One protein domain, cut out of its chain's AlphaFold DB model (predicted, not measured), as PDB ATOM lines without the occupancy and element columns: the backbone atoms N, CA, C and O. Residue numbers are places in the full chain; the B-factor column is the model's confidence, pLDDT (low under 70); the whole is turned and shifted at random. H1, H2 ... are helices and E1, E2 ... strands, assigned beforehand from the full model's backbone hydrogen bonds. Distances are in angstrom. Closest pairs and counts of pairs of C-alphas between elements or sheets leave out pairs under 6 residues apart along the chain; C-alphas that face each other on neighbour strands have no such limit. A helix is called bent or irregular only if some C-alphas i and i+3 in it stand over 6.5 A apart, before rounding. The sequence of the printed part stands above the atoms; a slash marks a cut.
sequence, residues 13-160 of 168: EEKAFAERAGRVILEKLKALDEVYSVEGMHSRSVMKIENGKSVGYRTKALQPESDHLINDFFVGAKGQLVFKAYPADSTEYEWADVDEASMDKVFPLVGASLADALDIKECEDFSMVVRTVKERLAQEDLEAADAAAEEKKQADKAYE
ATOM      1  N   GLU A  13       0.924  -2.119  74.687       83.12
ATOM      2  CA  GLU A  13       2.081  -1.307  74.292       83.12
ATOM      3  C   GLU A  13       2.310  -0.129  75.247       83.12
ATOM      4  O   GLU A  13       3.422   0.069  75.736       83.12
ATOM      5  N   GLU A  14       1.253   0.609  75.597       83.56
ATOM      6  CA  GLU A  14       1.331   1.710  76.567       83.56
ATOM      7  C   GLU A  14       1.733   1.218  77.964       83.56
ATOM      8  O   GLU A  14       2.487   1.894  78.667       83.56
ATOM      9  N   LYS A  15       1.266   0.030  78.373       85.31
ATOM     10  CA  LYS A  15       1.684  -0.583  79.643       85.31
ATOM     11  C   LYS A  15       3.152  -0.971  79.618       85.31
ATOM     12  O   LYS A  15       3.867  -0.619  80.548       85.31
ATOM     13  N   ALA A  16       3.611  -1.636  78.561       86.75
ATOM     14  CA  ALA A  16       5.014  -2.012  78.415       86.75
ATOM     15  C   ALA A  16       5.926  -0.774  78.399       86.75
ATOM     16  O   ALA A  16       6.988  -0.768  79.019       86.75
ATOM     17  N   PHE A  17       5.499   0.306  77.742       88.19
ATOM     18  CA  PHE A  17       6.207   1.584  77.766       88.19
ATOM     19  C   PHE A  17       6.252   2.198  79.173       88.19
ATOM     20  O   PHE A  17       7.320   2.596  79.641       88.19
ATOM     21  N   ALA A  18       5.121   2.219  79.884       88.12
ATOM     22  CA  ALA A  18       5.072   2.687  81.266       88.12
ATOM     23  C   ALA A  18       5.965   1.841  82.188       88.12
ATOM     24  O   ALA A  18       6.684   2.403  83.009       88.12
ATOM     25  N   GLU A  19       5.990   0.517  82.028       91.31
ATOM     26  CA  GLU A  19       6.873  -0.379  82.784       91.31
ATOM     27  C   GLU A  19       8.355  -0.098  82.525       91.31
ATOM     28  O   GLU A  19       9.145  -0.095  83.471       91.31
ATOM     29  N   ARG A  20       8.741   0.181  81.271       89.50
ATOM     30  CA  ARG A  20      10.113   0.593  80.932       89.50
ATOM     31  C   ARG A  20      10.490   1.886  81.658       89.50
ATOM     32  O   ARG A  20      11.508   1.913  82.348       89.50
ATOM     33  N   ALA A  21       9.643   2.912  81.576       90.44
ATOM     34  CA  ALA A  21       9.869   4.181  82.270       90.44
ATOM     35  C   ALA A  21       9.947   4.003  83.796       90.44
ATOM     36  O   ALA A  21      10.863   4.515  84.440       90.44
ATOM     37  N   GLY A  22       9.025   3.227  84.373       90.00
ATOM     38  CA  GLY A  22       9.009   2.927  85.803       90.00
ATOM     39  C   GLY A  22      10.263   2.190  86.269       90.00
ATOM     40  O   GLY A  22      10.768   2.485  87.348       90.00
ATOM     41  N   ARG A  23      10.820   1.288  85.448       92.44
ATOM     42  CA  ARG A  23      12.059   0.568  85.772       92.44
ATOM     43  C   ARG A  23      13.261   1.501  85.846       92.44
ATOM     44  O   ARG A  23      13.995   1.430  86.824       92.44
ATOM     45  N   VAL A  24      13.413   2.401  84.873       90.38
ATOM     46  CA  VAL A  24      14.488   3.410  84.874       90.38
ATOM     47  C   VAL A  24      14.405   4.286  86.122       90.38
ATOM     48  O   VAL A  24      15.406   4.520  86.796       90.38
ATOM     49  N   ILE A  25      13.196   4.730  86.470       91.81
ATOM     50  CA  ILE A  25      12.956   5.534  87.672       91.81
ATOM     51  C   ILE A  25      13.294   4.740  88.937       91.81
ATOM     52  O   ILE A  25      14.006   5.241  89.805       91.81
ATOM     53  N   LEU A  26      12.823   3.494  89.042       91.81
ATOM     54  CA  LEU A  26      13.061   2.660  90.216       91.81
ATOM     55  C   LEU A  26      14.550   2.357  90.414       91.81
ATOM     56  O   LEU A  26      15.025   2.370  91.545       91.81
ATOM     57  N   GLU A  27      15.290   2.087  89.341       92.31
ATOM     58  CA  GLU A  27      16.736   1.854  89.412       92.31
ATOM     59  C   GLU A  27      17.472   3.059  90.004       92.31
ATOM     60  O   GLU A  27      18.375   2.887  90.819       92.31
ATOM     61  N   LYS A  28      17.045   4.277  89.660       90.94
ATOM     62  CA  LYS A  28      17.607   5.509  90.222       90.94
ATOM     63  C   LYS A  28      17.200   5.730  91.672       90.94
ATOM     64  O   LYS A  28      18.066   6.027  92.485       90.94
ATOM     65  N   LEU A  29      15.932   5.506  92.013       88.44
ATOM     66  CA  LEU A  29      15.461   5.589  93.400       88.44
ATOM     67  C   LEU A  29      16.197   4.595  94.312       88.44
ATOM     68  O   LEU A  29      16.616   4.963  95.403       88.44
ATOM     69  N   LYS A  30      16.439   3.367  93.841       88.75
ATOM     70  CA  LYS A  30      17.238   2.369  94.571       88.75
ATOM     71  C   LYS A  30      18.709   2.744  94.685       88.75
ATOM     72  O   LYS A  30      19.333   2.414  95.682       88.75
ATOM     73  N   ALA A  31      19.270   3.389  93.664       87.62
ATOM     74  CA  ALA A  31      20.657   3.842  93.692       87.62
ATOM     75  C   ALA A  31      20.882   4.999  94.677       87.62
ATOM     76  O   ALA A  31      21.994   5.145  95.174       87.62
ATOM     77  N   LEU A  32      19.847   5.801  94.949       87.12
ATOM     78  CA  LEU A  32      19.887   6.839  95.978       87.12
ATOM     79  C   LEU A  32      19.902   6.243  97.393       87.12
ATOM     80  O   LEU A  32      20.548   6.810  98.266       87.12
ATOM     81  N   ASP A  33      19.229   5.103  97.609       85.88
ATOM     82  CA  ASP A  33      19.082   4.450  98.928       85.88
ATOM     83  C   ASP A  33      18.599   5.428 100.026       85.88
ATOM     84  O   ASP A  33      18.925   5.311 101.206       85.88
ATOM     85  N   GLU A  34      17.827   6.439  99.612       88.31
ATOM     86  CA  GLU A  34      17.307   7.491 100.478       88.31
ATOM     87  C   GLU A  34      15.986   7.067 101.116       88.31
ATOM     88  O   GLU A  34      15.096   6.497 100.476       88.31
ATOM     89  N   VAL A  35      15.857   7.397 102.398       90.38
ATOM     90  CA  VAL A  35      14.625   7.240 103.161       90.38
ATOM     91  C   VAL A  35      13.863   8.558 103.115       90.38
ATOM     92  O   VAL A  35      14.435   9.622 103.349       90.38
ATOM     93  N   TYR A  36      12.568   8.486 102.831       92.19
ATOM     94  CA  TYR A  36      11.706   9.652 102.704       92.19
ATOM     95  C   TYR A  36      10.648   9.659 103.800       92.19
ATOM     96  O   TYR A  36       9.884   8.703 103.958       92.19
ATOM     97  N   SER A  37      10.581  10.763 104.536       91.81
ATOM     98  CA  SER A  37       9.588  10.954 105.587       91.81
ATOM     99  C   SER A  37       8.262  11.437 105.002       91.81
ATOM    100  O   SER A  37       8.229  12.277 104.100       91.81
ATOM    101  N   VAL A  38       7.155  10.923 105.538       89.88
ATOM    102  CA  VAL A  38       5.809  11.375 105.165       89.88
ATOM    103  C   VAL A  38       5.559  12.784 105.704       89.88
ATOM    104  O   VAL A  38       5.594  12.998 106.918       89.88
ATOM    105  N   GLU A  39       5.220  13.730 104.830       90.31
ATOM    106  CA  GLU A  39       4.734  15.047 105.246       90.31
ATOM    107  C   GLU A  39       3.214  15.011 105.445       90.31
ATOM    108  O   GLU A  39       2.469  14.583 104.574       90.31
ATOM    109  N   GLY A  40       2.723  15.468 106.599       87.38
ATOM    110  CA  GLY A  40       1.284  15.575 106.849       87.38
ATOM    111  C   GLY A  40       0.551  14.232 106.968       87.38
ATOM    112  O   GLY A  40       1.127  13.195 107.287       87.38
ATOM    113  N   MET A  41      -0.774  14.261 106.785       87.38
ATOM    114  CA  MET A  41      -1.644  13.099 106.996       87.38
ATOM    115  C   MET A  41      -2.310  12.676 105.685       87.38
ATOM    116  O   MET A  41      -3.282  13.285 105.234       87.38
ATOM    117  N   HIS A  42      -1.815  11.588 105.091       88.06
ATOM    118  CA  HIS A  42      -2.295  11.084 103.804       88.06
ATOM    119  C   HIS A  42      -2.905   9.692 103.937       88.06
ATOM    120  O   HIS A  42      -2.258   8.755 104.390       88.06
ATOM    121  N   SER A  43      -4.159   9.534 103.510       90.44
ATOM    122  CA  SER A  43      -4.790   8.212 103.418       90.44
ATOM    123  C   SER A  43      -4.360   7.505 102.140       90.44
ATOM    124  O   SER A  43      -4.605   8.014 101.046       90.44
ATOM    125  N   ARG A  44      -3.759   6.320 102.273       90.88
ATOM    126  CA  ARG A  44      -3.306   5.487 101.155       90.88
ATOM    127  C   ARG A  44      -3.796   4.059 101.273       90.88
ATOM    128  O   ARG A  44      -4.160   3.590 102.351       90.88
ATOM    129  N   SER A  45      -3.837   3.379 100.136       89.81
ATOM    130  CA  SER A  45      -4.018   1.934 100.108       89.81
ATOM    131  C   SER A  45      -2.726   1.291 100.591       89.81
ATOM    132  O   SER A  45      -1.675   1.507 100.003       89.81
ATOM    133  N   VAL A  46      -2.806   0.530 101.672       91.06
ATOM    134  CA  VAL A  46      -1.689  -0.197 102.264       91.06
ATOM    135  C   VAL A  46      -1.947  -1.693 102.186       91.06
ATOM    136  O   VAL A  46      -3.087  -2.145 102.353       91.06
ATOM    137  N   MET A  47      -0.897  -2.475 101.956       89.12
ATOM    138  CA  MET A  47      -0.976  -3.928 102.025       89.12
ATOM    139  C   MET A  47      -0.914  -4.372 103.481       89.12
ATOM    140  O   MET A  47       0.120  -4.270 104.141       89.12
ATOM    141  N   LYS A  48      -2.038  -4.865 104.006       84.12
ATOM    142  CA  LYS A  48      -2.110  -5.314 105.393       84.12
ATOM    143  C   LYS A  48      -1.385  -6.644 105.567       84.12
ATOM    144  O   LYS A  48      -1.667  -7.608 104.850       84.12
ATOM    145  N   ILE A  49      -0.570  -6.714 106.613       81.19
ATOM    146  CA  ILE A  49      -0.015  -7.960 107.136       81.19
ATOM    147  C   ILE A  49      -0.888  -8.442 108.302       81.19
ATOM    148  O   ILE A  49      -1.225  -7.676 109.204       81.19
ATOM    149  N   GLU A  50      -1.243  -9.725 108.311       75.81
ATOM    150  CA  GLU A  50      -1.685 -10.424 109.523       75.81
ATOM    151  C   GLU A  50      -0.836 -11.689 109.682       75.81
ATOM    152  O   GLU A  50      -0.696 -12.476 108.746       75.81
ATOM    153  N   ASN A  51      -0.247 -11.889 110.865       72.19
ATOM    154  CA  ASN A  51       0.580 -13.061 111.186       72.19
ATOM    155  C   ASN A  51       1.717 -13.328 110.177       72.19
ATOM    156  O   ASN A  51       1.973 -14.474 109.811       72.19
ATOM    157  N   GLY A  52       2.375 -12.268 109.697       68.25
ATOM    158  CA  GLY A  52       3.473 -12.372 108.730       68.25
ATOM    159  C   GLY A  52       3.040 -12.763 107.314       68.25
ATOM    160  O   GLY A  52       3.885 -13.144 106.509       68.25
ATOM    161  N   LYS A  53       1.739 -12.702 107.002       71.81
ATOM    162  CA  LYS A  53       1.208 -12.929 105.654       71.81
ATOM    163  C   LYS A  53       0.434 -11.711 105.171       71.81
ATOM    164  O   LYS A  53      -0.352 -11.134 105.921       71.81
ATOM    165  N   SER A  54       0.628 -11.353 103.910       77.00
ATOM    166  CA  SER A  54      -0.094 -10.271 103.249       77.00
ATOM    167  C   SER A  54      -1.541 -10.720 102.982       77.00
ATOM    168  O   SER A  54      -1.780 -11.661 102.226       77.00
ATOM    169  N   VAL A  55      -2.519 -10.092 103.646       79.75
ATOM    170  CA  VAL A  55      -3.937 -10.527 103.635       79.75
ATOM    171  C   VAL A  55      -4.783  -9.728 102.645       79.75
ATOM    172  O   VAL A  55      -5.810 -10.209 102.170       79.75
ATOM    173  N   GLY A  56      -4.349  -8.514 102.300       84.94
ATOM    174  CA  GLY A  56      -4.986  -7.696 101.274       84.94
ATOM    175  C   GLY A  56      -4.879  -6.199 101.532       84.94
ATOM    176  O   GLY A  56      -4.354  -5.753 102.554       84.94
ATOM    177  N   TYR A  57      -5.419  -5.422 100.598       88.94
ATOM    178  CA  TYR A  57      -5.377  -3.966 100.647       88.94
ATOM    179  C   TYR A  57      -6.395  -3.394 101.636       88.94
ATOM    180  O   TYR A  57      -7.558  -3.803 101.674       88.94
ATOM    181  N   ARG A  58      -5.969  -2.395 102.411       88.56
ATOM    182  CA  ARG A  58      -6.844  -1.536 103.219       88.56
ATOM    183  C   ARG A  58      -6.449  -0.085 103.045       88.56
ATOM    184  O   ARG A  58      -5.291   0.213 102.812       88.56
ATOM    185  N   THR A  59      -7.392   0.828 103.213       90.44
ATOM    186  CA  THR A  59      -7.062   2.251 103.275       90.44
ATOM    187  C   THR A  59      -6.650   2.609 104.699       90.44
ATOM    188  O   THR A  59      -7.415   2.369 105.634       90.44
ATOM    189  N   LYS A  60      -5.449   3.165 104.867       88.94
ATOM    190  CA  LYS A  60      -4.915   3.620 106.154       88.94
ATOM    191  C   LYS A  60      -4.264   4.992 105.984       88.94
ATOM    192  O   LYS A  60      -3.699   5.282 104.933       88.94
ATOM    193  N   ALA A  61      -4.365   5.837 107.005       89.25
ATOM    194  CA  ALA A  61      -3.573   7.058 107.066       89.25
ATOM    195  C   ALA A  61      -2.110   6.697 107.340       89.25
ATOM    196  O   ALA A  61      -1.829   5.953 108.282       89.25
ATOM    197  N   LEU A  62      -1.207   7.211 106.510       89.06
ATOM    198  CA  LEU A  62       0.219   7.188 106.787       89.06
ATOM    199  C   LEU A  62       0.491   8.097 107.981       89.06
ATOM    200  O   LEU A  62      -0.112   9.168 108.109       89.06
ATOM    201  N   GLN A  63       1.353   7.633 108.879       87.75
ATOM    202  CA  GLN A  63       1.726   8.405 110.051       87.75
ATOM    203  C   GLN A  63       2.631   9.567 109.602       87.75
ATOM    204  O   GLN A  63       3.573   9.325 108.848       87.75
ATOM    205  N   PRO A  64       2.374  10.814 110.026       88.94
ATOM    206  CA  PRO A  64       3.295  11.913 109.755       88.94
ATOM    207  C   PRO A  64       4.689  11.585 110.298       88.94
ATOM    208  O   PRO A  64       4.789  10.915 111.326       88.94
ATOM    209  N   GLU A  65       5.735  12.040 109.610       88.75
ATOM    210  CA  GLU A  65       7.145  11.801 109.968       88.75
ATOM    211  C   GLU A  65       7.558  10.320 109.947       88.75
ATOM    212  O   GLU A  65       8.650   9.980 110.385       88.75
ATOM    213  N   SER A  66       6.705   9.420 109.440       90.25
ATOM    214  CA  SER A  66       7.114   8.028 109.259       90.25
ATOM    215  C   SER A  66       7.969   7.868 108.011       90.25
ATOM    216  O   SER A  66       7.635   8.344 106.923       90.25
ATOM    217  N   ASP A  67       9.063   7.150 108.193       92.31
ATOM    218  CA  ASP A  67      10.113   6.976 107.209       92.31
ATOM    219  C   ASP A  67       9.823   5.801 106.277       92.31
ATOM    220  O   ASP A  67       9.406   4.724 106.717       92.31
ATOM    221  N   HIS A  68      10.014   6.018 104.975       93.06
ATOM    222  CA  HIS A  68       9.708   5.044 103.936       93.06
ATOM    223  C   HIS A  68      10.794   4.936 102.868       93.06
ATOM    224  O   HIS A  68      11.388   5.923 102.448       93.06
ATOM    225  N   LEU A  69      10.968   3.719 102.358       93.12
ATOM    226  CA  LEU A  69      11.812   3.388 101.215       93.12
ATOM    227  C   LEU A  69      10.946   3.064  99.996       93.12
ATOM    228  O   LEU A  69      10.025   2.245 100.071       93.12
ATOM    229  N   ILE A  70      11.257   3.658  98.847       92.31
ATOM    230  CA  ILE A  70      10.532   3.409  97.594       92.31
ATOM    231  C   ILE A  70      11.295   2.363  96.778       92.31
ATOM    232  O   ILE A  70      12.268   2.678  96.100       92.31
ATOM    233  N   ASN A  71      10.844   1.106  96.837       88.56
ATOM    234  CA  ASN A  71      11.635  -0.043  96.366       88.56
ATOM    235  C   ASN A  71      10.968  -0.914  95.300       88.56
ATOM    236  O   ASN A  71      11.609  -1.816  94.749       88.56
ATOM    237  N   ASP A  72       9.711  -0.652  94.972       92.38
ATOM    238  CA  ASP A  72       9.003  -1.396  93.937       92.38
ATOM    239  C   ASP A  72       7.917  -0.522  93.296       92.38
ATOM    240  O   ASP A  72       7.541   0.519  93.839       92.38
ATOM    241  N   PHE A  73       7.416  -0.921  92.131       94.69
ATOM    242  CA  PHE A  73       6.312  -0.239  91.459       94.69
ATOM    243  C   PHE A  73       5.464  -1.223  90.652       94.69
ATOM    244  O   PHE A  73       5.867  -2.345  90.352       94.69
ATOM    245  N   PHE A  74       4.270  -0.788  90.270       91.62
ATOM    246  CA  PHE A  74       3.436  -1.473  89.294       91.62
ATOM    247  C   PHE A  74       2.678  -0.462  88.433       91.62
ATOM    248  O   PHE A  74       2.521   0.708  88.790       91.62
ATOM    249  N   VAL A  75       2.182  -0.920  87.285       90.62
ATOM    250  CA  VAL A  75       1.351  -0.100  86.400       90.62
ATOM    251  C   VAL A  75      -0.117  -0.294  86.760       90.62
ATOM    252  O   VAL A  75      -0.664  -1.397  86.695       90.62
ATOM    253  N   GLY A  76      -0.774   0.794  87.155       85.62
ATOM    254  CA  GLY A  76      -2.196   0.789  87.472       85.62
ATOM    255  C   GLY A  76      -3.071   0.550  86.237       85.62
ATOM    256  O   GLY A  76      -2.645   0.684  85.092       85.62
ATOM    257  N   ALA A  77      -4.363   0.285  86.451       79.25
ATOM    258  CA  ALA A  77      -5.316   0.012  85.364       79.25
ATOM    259  C   ALA A  77      -5.457   1.150  84.326       79.25
ATOM    260  O   ALA A  77      -5.967   0.917  83.233       79.25
ATOM    261  N   LYS A  78      -5.023   2.368  84.673       81.81
ATOM    262  CA  LYS A  78      -5.001   3.555  83.806       81.81
ATOM    263  C   LYS A  78      -3.629   3.844  83.180       81.81
ATOM    264  O   LYS A  78      -3.454   4.919  82.626       81.81
ATOM    265  N   GLY A  79      -2.654   2.939  83.291       80.56
ATOM    266  CA  GLY A  79      -1.303   3.166  82.756       80.56
ATOM    267  C   GLY A  79      -0.446   4.114  83.606       80.56
ATOM    268  O   GLY A  79       0.686   4.417  83.245       80.56
ATOM    269  N   GLN A  80      -0.977   4.574  84.741       88.69
ATOM    270  CA  GLN A  80      -0.252   5.389  85.713       88.69
ATOM    271  C   GLN A  80       0.738   4.528  86.503       88.69
ATOM    272  O   GLN A  80       0.423   3.381  86.846       88.69
ATOM    273  N   LEU A  81       1.900   5.092  86.823       90.81
ATOM    274  CA  LEU A  81       2.862   4.445  87.705       90.81
ATOM    275  C   LEU A  81       2.396   4.563  89.156       90.81
ATOM    276  O   LEU A  81       2.020   5.643  89.621       90.81
ATOM    277  N   VAL A  82       2.399   3.433  89.856       93.25
ATOM    278  CA  VAL A  82       2.110   3.356  91.286       93.25
ATOM    279  C   VAL A  82       3.306   2.724  91.971       93.25
ATOM    280  O   VAL A  82       3.685   1.596  91.666       93.25
ATOM    281  N   PHE A  83       3.904   3.465  92.889       94.38
ATOM    282  CA  PHE A  83       5.088   3.060  93.627       94.38
ATOM    283  C   PHE A  83       4.695   2.480  94.981       94.38
ATOM    284  O   PHE A  83       3.722   2.918  95.597       94.38
ATOM    285  N   LYS A  84       5.462   1.495  95.443       93.94
ATOM    286  CA  LYS A  84       5.313   0.880  96.759       93.94
ATOM    287  C   LYS A  84       6.318   1.507  97.718       93.94
ATOM    288  O   LYS A  84       7.526   1.308  97.579       93.94
ATOM    289  N   ALA A  85       5.797   2.255  98.680       93.12
ATOM    290  CA  ALA A  85       6.551   2.828  99.783       93.12
ATOM    291  C   ALA A  85       6.539   1.850 100.965       93.12
ATOM    292  O   ALA A  85       5.485   1.565 101.534       93.12
ATOM    293  N   TYR A  86       7.701   1.320 101.318       92.00
ATOM    294  CA  TYR A  86       7.890   0.378 102.417       92.00
ATOM    295  C   TYR A  86       8.275   1.149 103.678       92.00
ATOM    296  O   TYR A  86       9.249   1.896 103.621       92.00
ATOM    297  N   PRO A  87       7.554   1.005 104.799       91.31
ATOM    298  CA  PRO A  87       7.933   1.672 106.037       91.31
ATOM    299  C   PRO A  87       9.278   1.131 106.546       91.31
ATOM    300  O   PRO A  87       9.488  -0.081 106.570       91.31
ATOM    301  N   ALA A  88      10.176   2.021 106.969       88.81
ATOM    302  CA  ALA A  88      11.474   1.652 107.534       88.81
ATOM    303  C   ALA A  88      11.334   1.102 108.966       88.81
ATOM    304  O   ALA A  88      11.944   0.090 109.307       88.81
ATOM    305  N   ASP A  89      10.461   1.723 109.770       83.81
ATOM    306  CA  ASP A  89      10.364   1.460 111.215       83.81
ATOM    307  C   ASP A  89       9.045   0.805 111.664       83.81
ATOM    308  O   ASP A  89       8.904   0.394 112.819       83.81
ATOM    309  N   SER A  90       8.046   0.702 110.779       76.25
ATOM    310  CA  SER A  90       6.709   0.193 111.125       76.25
ATOM    311  C   SER A  90       6.458  -1.213 110.584       76.25
ATOM    312  O   SER A  90       6.820  -1.543 109.462       76.25
ATOM    313  N   THR A  91       5.765  -2.039 111.373       74.38
ATOM    314  CA  THR A  91       5.326  -3.399 110.987       74.38
ATOM    315  C   THR A  91       3.816  -3.496 110.762       74.38
ATOM    316  O   THR A  91       3.265  -4.584 110.593       74.38
ATOM    317  N   GLU A  92       3.106  -2.365 110.774       81.12
ATOM    318  CA  GLU A  92       1.642  -2.345 110.696       81.12
ATOM    319  C   GLU A  92       1.090  -2.736 109.316       81.12
ATOM    320  O   GLU A  92      -0.058  -3.180 109.197       81.12
ATOM    321  N   TYR A  93       1.880  -2.524 108.269       86.00
ATOM    322  CA  TYR A  93       1.593  -2.864 106.881       86.00
ATOM    323  C   TYR A  93       2.913  -3.099 106.144       86.00
ATOM    324  O   TYR A  93       3.969  -2.693 106.616       86.00
ATOM    325  N   GLU A  94       2.849  -3.781 105.005       88.06
ATOM    326  CA  GLU A  94       4.045  -4.154 104.242       88.06
ATOM    327  C   GLU A  94       4.522  -3.020 103.336       88.06
ATOM    328  O   GLU A  94       5.701  -2.700 103.304       88.06
ATOM    329  N   TRP A  95       3.591  -2.399 102.614       91.75
ATOM    330  CA  TRP A  95       3.851  -1.228 101.784       91.75
ATOM    331  C   TRP A  95       2.591  -0.376 101.636       91.75
ATOM    332  O   TRP A  95       1.469  -0.854 101.845       91.75
ATOM    333  N   ALA A  96       2.784   0.878 101.248       92.38
ATOM    334  CA  ALA A  96       1.750   1.813 100.841       92.38
ATOM    335  C   ALA A  96       1.870   2.122  99.345       92.38
ATOM    336  O   ALA A  96       2.962   2.378  98.845       92.38
ATOM    337  N   ASP A  97       0.744   2.126  98.640       93.38
ATOM    338  CA  ASP A  97       0.680   2.491  97.228       93.38
ATOM    339  C   ASP A  97       0.596   4.017  97.079       93.38
ATOM    340  O   ASP A  97      -0.327   4.656  97.605       93.38
ATOM    341  N   VAL A  98       1.526   4.597  96.318       92.62
ATOM    342  CA  VAL A  98       1.590   6.035  96.032       92.62
ATOM    343  C   VAL A  98       1.673   6.274  94.528       92.62
ATOM    344  O   VAL A  98       2.552   5.765  93.838       92.62
ATOM    345  N   ASP A  99       0.709   7.026  94.002       92.31
ATOM    346  CA  ASP A  99       0.637   7.409  92.592       92.31
ATOM    347  C   ASP A  99       1.560   8.590  92.256       92.31
ATOM    348  O   ASP A  99       1.812   9.453  93.096       92.31
ATOM    349  N   GLU A 100       2.000   8.660  90.997       89.94
ATOM    350  CA  GLU A 100       2.892   9.710  90.471       89.94
ATOM    351  C   GLU A 100       2.445  11.148  90.804       89.94
ATOM    352  O   GLU A 100       3.266  11.977  91.184       89.94
ATOM    353  N   ALA A 101       1.141  11.443  90.742       88.50
ATOM    354  CA  ALA A 101       0.592  12.787  90.965       88.50
ATOM    355  C   ALA A 101       0.564  13.207  92.443       88.50
ATOM    356  O   ALA A 101       0.168  14.328  92.792       88.50
ATOM    357  N   SER A 102       0.892  12.281  93.332       89.94
ATOM    358  CA  SER A 102       0.816  12.502  94.761       89.94
ATOM    359  C   SER A 102       2.064  12.068  95.513       89.94
ATOM    360  O   SER A 102       2.078  12.203  96.733       89.94
ATOM    361  N   MET A 103       3.099  11.636  94.786       91.81
ATOM    362  CA  MET A 103       4.410  11.311  95.331       91.81
ATOM    363  C   MET A 103       4.951  12.477  96.154       91.81
ATOM    364  O   MET A 103       5.040  12.337  97.363       91.81
ATOM    365  N   ASP A 104       5.140  13.656  95.558       91.38
ATOM    366  CA  ASP A 104       5.681  14.823  96.278       91.38
ATOM    367  C   ASP A 104       4.721  15.424  97.304       91.38
ATOM    368  O   ASP A 104       5.126  16.155  98.197       91.38
ATOM    369  N   LYS A 105       3.426  15.104  97.225       91.25
ATOM    370  CA  LYS A 105       2.492  15.508  98.286       91.25
ATOM    371  C   LYS A 105       2.703  14.693  99.552       91.25
ATOM    372  O   LYS A 105       2.435  15.200 100.626       91.25
ATOM    373  N   VAL A 106       3.083  13.424  99.406       90.50
ATOM    374  CA  VAL A 106       3.337  12.513 100.529       90.50
ATOM    375  C   VAL A 106       4.802  12.591 100.954       90.50
ATOM    376  O   VAL A 106       5.086  12.576 102.144       90.50
ATOM    377  N   PHE A 107       5.709  12.688  99.985       92.50
ATOM    378  CA  PHE A 107       7.158  12.650 100.125       92.50
ATOM    379  C   PHE A 107       7.794  13.796  99.310       92.50
ATOM    380  O   PHE A 107       8.274  13.571  98.199       92.50
ATOM    381  N   PRO A 108       7.813  15.030  99.839       88.69
ATOM    382  CA  PRO A 108       8.155  16.247  99.085       88.69
ATOM    383  C   PRO A 108       9.533  16.269  98.431       88.69
ATOM    384  O   PRO A 108       9.751  17.001  97.470       88.69
ATOM    385  N   LEU A 109      10.478  15.498  98.965       88.31
ATOM    386  CA  LEU A 109      11.859  15.498  98.494       88.31
ATOM    387  C   LEU A 109      12.112  14.496  97.362       88.31
ATOM    388  O   LEU A 109      13.135  14.604  96.694       88.31
ATOM    389  N   VAL A 110      11.191  13.563  97.091       89.88
ATOM    390  CA  VAL A 110      11.418  12.484  96.113       89.88
ATOM    391  C   VAL A 110      11.598  13.036  94.701       89.88
ATOM    392  O   VAL A 110      12.543  12.650  94.014       89.88
ATOM    393  N   GLY A 111      10.720  13.940  94.254       87.31
ATOM    394  CA  GLY A 111      10.827  14.580  92.944       87.31
ATOM    395  C   GLY A 111      12.155  15.310  92.754       87.31
ATOM    396  O   GLY A 111      12.806  15.132  91.725       87.31
ATOM    397  N   ALA A 112      12.590  16.065  93.764       88.25
ATOM    398  CA  ALA A 112      13.843  16.813  93.722       88.25
ATOM    399  C   ALA A 112      15.078  15.894  93.717       88.25
ATOM    400  O   ALA A 112      15.931  16.046  92.843       88.25
ATOM    401  N   SER A 113      15.147  14.908  94.624       88.69
ATOM    402  CA  SER A 113      16.252  13.936  94.681       88.69
ATOM    403  C   SER A 113      16.377  13.154  93.370       88.69
ATOM    404  O   SER A 113      17.472  12.962  92.839       88.69
ATOM    405  N   LEU A 114      15.246  12.731  92.797       89.75
ATOM    406  CA  LEU A 114      15.242  11.982  91.545       89.75
ATOM    407  C   LEU A 114      15.613  12.854  90.335       89.75
ATOM    408  O   LEU A 114      16.299  12.371  89.433       89.75
ATOM    409  N   ALA A 115      15.171  14.115  90.300       89.88
ATOM    410  CA  ALA A 115      15.532  15.054  89.241       89.88
ATOM    411  C   ALA A 115      17.048  15.288  89.194       89.88
ATOM    412  O   ALA A 115      17.635  15.227  88.112       89.88
ATOM    413  N   ASP A 116      17.686  15.466  90.353       88.06
ATOM    414  CA  ASP A 116      19.142  15.606  90.460       88.06
ATOM    415  C   ASP A 116      19.861  14.323  89.997       88.06
ATOM    416  O   ASP A 116      20.736  14.356  89.130       88.06
ATOM    417  N   ALA A 117      19.393  13.151  90.445       88.06
ATOM    418  CA  ALA A 117      19.944  11.850  90.042       88.06
ATOM    419  C   ALA A 117      19.836  11.543  88.531       88.06
ATOM    420  O   ALA A 117      20.557  10.682  88.003       88.06
ATOM    421  N   LEU A 118      18.908  12.205  87.834       88.06
ATOM    422  CA  LEU A 118      18.655  12.075  86.396       88.06
ATOM    423  C   LEU A 118      19.199  13.249  85.566       88.06
ATOM    424  O   LEU A 118      18.961  13.276  84.350       88.06
ATOM    425  N   ASP A 119      19.912  14.190  86.195       87.38
ATOM    426  CA  ASP A 119      20.396  15.438  85.590       87.38
ATOM    427  C   ASP A 119      19.267  16.177  84.838       87.38
ATOM    428  O   ASP A 119      19.342  16.488  83.642       87.38
ATOM    429  N   ILE A 120      18.137  16.378  85.524       87.62
ATOM    430  CA  ILE A 120      16.990  17.147  85.033       87.62
ATOM    431  C   ILE A 120      16.995  18.507  85.734       87.62
ATOM    432  O   ILE A 120      16.653  18.623  86.906       87.62
ATOM    433  N   LYS A 121      17.382  19.552  84.997       77.25
ATOM    434  CA  LYS A 121      17.609  20.903  85.547       77.25
ATOM    435  C   LYS A 121      16.336  21.679  85.885       77.25
ATOM    436  O   LYS A 121      16.382  22.582  86.711       77.25
ATOM    437  N   GLU A 122      15.223  21.353  85.233       74.31
ATOM    438  CA  GLU A 122      13.937  22.029  85.408       74.31
ATOM    439  C   GLU A 122      12.871  20.988  85.755       74.31
ATOM    440  O   GLU A 122      12.292  20.349  84.876       74.31
ATOM    441  N   CYS A 123      12.636  20.783  87.051       70.44
ATOM    442  CA  CYS A 123      11.525  19.979  87.542       70.44
ATOM    443  C   CYS A 123      10.915  20.623  88.782       70.44
ATOM    444  O   CYS A 123      11.606  20.900  89.757       70.44
ATOM    445  N   GLU A 124       9.609  20.866  88.709       75.31
ATOM    446  CA  GLU A 124       8.812  21.380  89.824       75.31
ATOM    447  C   GLU A 124       8.245  20.243  90.679       75.31
ATOM    448  O   GLU A 124       8.042  20.432  91.876       75.31
ATOM    449  N   ASP A 125       7.992  19.074  90.075       86.75
ATOM    450  CA  ASP A 125       7.429  17.916  90.760       86.75
ATOM    451  C   ASP A 125       7.842  16.565  90.135       86.75
ATOM    452  O   ASP A 125       8.354  16.470  89.015       86.75
ATOM    453  N   PHE A 126       7.576  15.486  90.864       89.06
ATOM    454  CA  PHE A 126       7.819  14.104  90.464       89.06
ATOM    455  C   PHE A 126       7.045  13.704  89.204       89.06
ATOM    456  O   PHE A 126       7.513  12.883  88.414       89.06
ATOM    457  N   SER A 127       5.867  14.286  88.974       88.62
ATOM    458  CA  SER A 127       5.072  13.981  87.782       88.62
ATOM    459  C   SER A 127       5.765  14.474  86.505       88.62
ATOM    460  O   SER A 127       5.766  13.778  85.485       88.62
ATOM    461  N   MET A 128       6.436  15.623  86.587       87.56
ATOM    462  CA  MET A 128       7.274  16.178  85.533       87.56
ATOM    463  C   MET A 128       8.509  15.313  85.310       87.56
ATOM    464  O   MET A 128       8.802  15.003  84.158       87.56
ATOM    465  N   VAL A 129       9.153  14.814  86.372       89.00
ATOM    466  CA  VAL A 129      10.272  13.862  86.248       89.00
ATOM    467  C   VAL A 129       9.843  12.614  85.475       89.00
ATOM    468  O   VAL A 129      10.495  12.224  84.504       89.00
ATOM    469  N   VAL A 130       8.706  12.013  85.844       89.31
ATOM    470  CA  VAL A 130       8.145  10.852  85.136       89.31
ATOM    471  C   VAL A 130       7.875  11.184  83.666       89.31
ATOM    472  O   VAL A 130       8.171  10.371  82.785       89.31
ATOM    473  N   ARG A 131       7.318  12.367  83.383       90.19
ATOM    474  CA  ARG A 131       7.036  12.811  82.014       90.19
ATOM    475  C   ARG A 131       8.319  12.974  81.204       90.19
ATOM    476  O   ARG A 131       8.390  12.443  80.104       90.19
ATOM    477  N   THR A 132       9.339  13.621  81.757       89.56
ATOM    478  CA  THR A 132      10.635  13.816  81.100       89.56
ATOM    479  C   THR A 132      11.335  12.488  80.823       89.56
ATOM    480  O   THR A 132      11.891  12.310  79.743       89.56
ATOM    481  N   VAL A 133      11.274  11.519  81.741       89.19
ATOM    482  CA  VAL A 133      11.811  10.168  81.490       89.19
ATOM    483  C   VAL A 133      11.069   9.487  80.340       89.19
ATOM    484  O   VAL A 133      11.704   8.913  79.457       89.19
ATOM    485  N   LYS A 134       9.734   9.577  80.308       89.88
ATOM    486  CA  LYS A 134       8.931   9.053  79.193       89.88
ATOM    487  C   LYS A 134       9.284   9.750  77.873       89.88
ATOM    488  O   LYS A 134       9.451   9.076  76.868       89.88
ATOM    489  N   GLU A 135       9.438  11.070  77.865       89.62
ATOM    490  CA  GLU A 135       9.831  11.837  76.673       89.62
ATOM    491  C   GLU A 135      11.221  11.421  76.158       89.62
ATOM    492  O   GLU A 135      11.368  11.169  74.964       89.62
ATOM    493  N   ARG A 136      12.212  11.260  77.051       89.75
ATOM    494  CA  ARG A 136      13.555  10.767  76.695       89.75
ATOM    495  C   ARG A 136      13.497   9.372  76.065       89.75
ATOM    496  O   ARG A 136      14.051   9.170  74.991       89.75
ATOM    497  N   LEU A 137      12.760   8.440  76.672       89.44
ATOM    498  CA  LEU A 137      12.595   7.081  76.134       89.44
ATOM    499  C   LEU A 137      11.868   7.061  74.784       89.44
ATOM    500  O   LEU A 137      12.220   6.283  73.904       89.44
ATOM    501  N   ALA A 138      10.855   7.912  74.606       88.31
ATOM    502  CA  ALA A 138      10.161   8.029  73.328       88.31
ATOM    503  C   ALA A 138      11.094   8.557  72.228       88.31
ATOM    504  O   ALA A 138      11.009   8.110  71.087       88.31
ATOM    505  N   GLN A 139      11.993   9.485  72.565       87.00
ATOM    506  CA  GLN A 139      12.985   9.996  71.629       87.00
ATOM    507  C   GLN A 139      14.028   8.928  71.260       87.00
ATOM    508  O   GLN A 139      14.318   8.761  70.080       87.00
ATOM    509  N   GLU A 140      14.523   8.157  72.230       83.38
ATOM    510  CA  GLU A 140      15.435   7.030  71.975       83.38
ATOM    511  C   GLU A 140      14.798   5.962  71.069       83.38
ATOM    512  O   GLU A 140      15.439   5.478  70.136       83.38
ATOM    513  N   ASP A 141      13.521   5.623  71.295       81.56
ATOM    514  CA  ASP A 141      12.783   4.673  70.454       81.56
ATOM    515  C   ASP A 141      12.633   5.202  69.003       81.56
ATOM    516  O   ASP A 141      12.732   4.426  68.048       81.56
ATOM    517  N   LEU A 142      12.432   6.516  68.818       81.94
ATOM    518  CA  LEU A 142      12.380   7.148  67.489       81.94
ATOM    519  C   LEU A 142      13.748   7.134  66.794       81.94
ATOM    520  O   LEU A 142      13.837   6.738  65.633       81.94
ATOM    521  N   GLU A 143      14.812   7.508  67.502       81.50
ATOM    522  CA  GLU A 143      16.179   7.510  66.969       81.50
ATOM    523  C   GLU A 143      16.634   6.094  66.581       81.50
ATOM    524  O   GLU A 143      17.238   5.899  65.524       81.50
ATOM    525  N   ALA A 144      16.282   5.079  67.376       77.88
ATOM    526  CA  ALA A 144      16.549   3.679  67.050       77.88
ATOM    527  C   ALA A 144      15.771   3.207  65.809       77.88
ATOM    528  O   ALA A 144      16.306   2.457  64.985       77.88
ATOM    529  N   ALA A 145      14.519   3.644  65.649       76.00
ATOM    530  CA  ALA A 145      13.717   3.329  64.470       76.00
ATOM    531  C   ALA A 145      14.286   3.980  63.198       76.00
ATOM    532  O   ALA A 145      14.366   3.322  62.154       76.00
ATOM    533  N   ASP A 146      14.730   5.235  63.292       76.12
ATOM    534  CA  ASP A 146      15.371   5.953  62.191       76.12
ATOM    535  C   ASP A 146      16.717   5.319  61.818       76.12
ATOM    536  O   ASP A 146      16.955   5.045  60.638       76.12
ATOM    537  N   ALA A 147      17.549   4.965  62.803       74.31
ATOM    538  CA  ALA A 147      18.810   4.259  62.576       74.31
ATOM    539  C   ALA A 147      18.593   2.910  61.868       74.31
ATOM    540  O   ALA A 147      19.255   2.615  60.873       74.31
ATOM    541  N   ALA A 148      17.605   2.116  62.296       72.75
ATOM    542  CA  ALA A 148      17.274   0.850  61.641       72.75
ATOM    543  C   ALA A 148      16.751   1.043  60.202       72.75
ATOM    544  O   ALA A 148      16.988   0.207  59.322       72.75
ATOM    545  N   ALA A 149      16.034   2.136  59.932       74.44
ATOM    546  CA  ALA A 149      15.576   2.475  58.589       74.44
ATOM    547  C   ALA A 149      16.732   2.938  57.686       74.44
ATOM    548  O   ALA A 149      16.745   2.619  56.492       74.44
ATOM    549  N   GLU A 150      17.706   3.665  58.231       74.06
ATOM    550  CA  GLU A 150      18.925   4.046  57.520       74.06
ATOM    551  C   GLU A 150      19.829   2.845  57.242       74.06
ATOM    552  O   GLU A 150      20.292   2.706  56.111       74.06
ATOM    553  N   GLU A 151      20.006   1.930  58.197       70.31
ATOM    554  CA  GLU A 151      20.748   0.681  57.993       70.31
ATOM    555  C   GLU A 151      20.120  -0.184  56.900       70.31
ATOM    556  O   GLU A 151      20.835  -0.678  56.030       70.31
ATOM    557  N   LYS A 152      18.785  -0.310  56.861       71.56
ATOM    558  CA  LYS A 152      18.094  -1.000  55.757       71.56
ATOM    559  C   LYS A 152      18.346  -0.320  54.417       71.56
ATOM    560  O   LYS A 152      18.727  -0.987  53.464       71.56
ATOM    561  N   LYS A 153      18.226   1.008  54.343       72.75
ATOM    562  CA  LYS A 153      18.523   1.759  53.110       72.75
ATOM    563  C   LYS A 153      19.983   1.616  52.680       72.75
ATOM    564  O   LYS A 153      20.260   1.600  51.483       72.75
ATOM    565  N   GLN A 154      20.924   1.554  53.621       72.00
ATOM    566  CA  GLN A 154      22.339   1.336  53.326       72.00
ATOM    567  C   GLN A 154      22.607  -0.107  52.882       72.00
ATOM    568  O   GLN A 154      23.352  -0.302  51.924       72.00
ATOM    569  N   ALA A 155      21.966  -1.097  53.506       67.44
ATOM    570  CA  ALA A 155      22.025  -2.495  53.093       67.44
ATOM    571  C   ALA A 155      21.441  -2.684  51.684       67.44
ATOM    572  O   ALA A 155      22.103  -3.262  50.827       67.44
ATOM    573  N   ASP A 156      20.268  -2.115  51.401       67.81
ATOM    574  CA  ASP A 156      19.619  -2.173  50.087       67.81
ATOM    575  C   ASP A 156      20.479  -1.501  49.008       67.81
ATOM    576  O   ASP A 156      20.727  -2.080  47.949       67.81
ATOM    577  N   LYS A 157      21.054  -0.326  49.302       71.12
ATOM    578  CA  LYS A 157      22.021   0.317  48.400       71.12
ATOM    579  C   LYS A 157      23.277  -0.523  48.197       71.12
ATOM    580  O   LYS A 157      23.791  -0.560  47.082       71.12
ATOM    581  N   ALA A 158      23.789  -1.187  49.232       61.84
ATOM    582  CA  ALA A 158      24.943  -2.074  49.113       61.84
ATOM    583  C   ALA A 158      24.628  -3.314  48.258       61.84
ATOM    584  O   ALA A 158      25.493  -3.758  47.505       61.84
ATOM    585  N   TYR A 159      23.399  -3.837  48.308       60.28
ATOM    586  CA  TYR A 159      22.939  -4.900  47.411       60.28
ATOM    587  C   TYR A 159      22.819  -4.431  45.953       60.28
ATOM    588  O   TYR A 159      23.209  -5.168  45.050       60.28
ATOM    589  N   GLU A 160      22.343  -3.209  45.708       62.38
ATOM    590  CA  GLU A 160      22.182  -2.658  44.352       62.38
ATOM    591  C   GLU A 160      23.502  -2.204  43.708       62.38
ATOM    592  O   GLU A 160      23.669  -2.287  42.492       62.38
TER     593      GLU A 160
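What this domain is: This is residues 13 to 160 of the 168 residues of an uncharacterized protein of Ensifer sp. LC54 (UniProt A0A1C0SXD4). What shape do these atoms make? A strongly twisted sheet of five strands, with helices H1 and H2 packed on it and H3 packed on H1, makes a compact body; the long helix H4 starts at this body and its residues 139 to 160 stick out as an arm. What are the parts? The printed part has 148 residues, class mixed, with four named helices and five named strands in the order H1 E1 E2 E3 E4 E5 H2 H3 H4; the antiparallel sheet runs E2 E1 E5 E4 E3. How large is it? It is loose, with a radius of gyration of the C-alphas of 19.3 A and spans of 70 by 35 by 24 A, the arm making the length.

How they stand to each other: Where is the first helix? H1, residues 13 to 32, is on the sheet at a height of 8.1 A, over E3, residues 67 to 75; their closest C-alphas, of Lys 30 and Asn 71, are 6.4 A apart. How do the strands pair? E1, residues 43 to 50, and E2, residues 53 to 61, form an antiparallel hairpin, with N 46 and O 58 2.8 A apart. E3, E4, residues 81 to 87, and E5, residues 93 to 99, form a meander, each strand the antiparallel neighbour of the one before, with N 69 and O 86 at 2.8 A and N 83 and O 98 at 2.8 A. E5 is also antiparallel to E1, with N 97 and O 45 at 2.8 A. Where are the later helices? H2, residues 100 to 106, is on the sheet over E5 at a height of 7.7 A; with H1 on the same face this makes two layers, helices on one face of a sheet. H3, residues 110 to 117, touches H1, about perpendicular at 80 degrees, with the C-alphas of Leu 29 and Leu 114 closest at 6.7 A. H4, residues 126 to 160, touches H1 at a steep tilt of 62 degrees, opposite ways, with the C-alphas of Ala 21 and Lys 134 closest at 5.8 A. How are the helices' backbones bonded? Every O i to N i+4 pair is within hydrogen-bond range in H1, H3 and H4; in H2, irregular with C-alphas 101 and 104 7.6 A apart, 1 of 3 is, and 2 of 4 O i to N i+3 pairs.

Where its parts are: Where does the printed part begin? H1 starts at C-alpha 13 (2.081, -1.307, 74.292) and is 29.2 A long. Where does it end? H4, 51.1 A long, ends at C-alpha 160 (22.182, -2.658, 44.352).

The domain as a whole: Is anything cut or long? The printed part has no cut, and no link is long. Where is confidence low? pLDDT is under 70 at residue 52, residues 155 to 156 and residues 158 to 160.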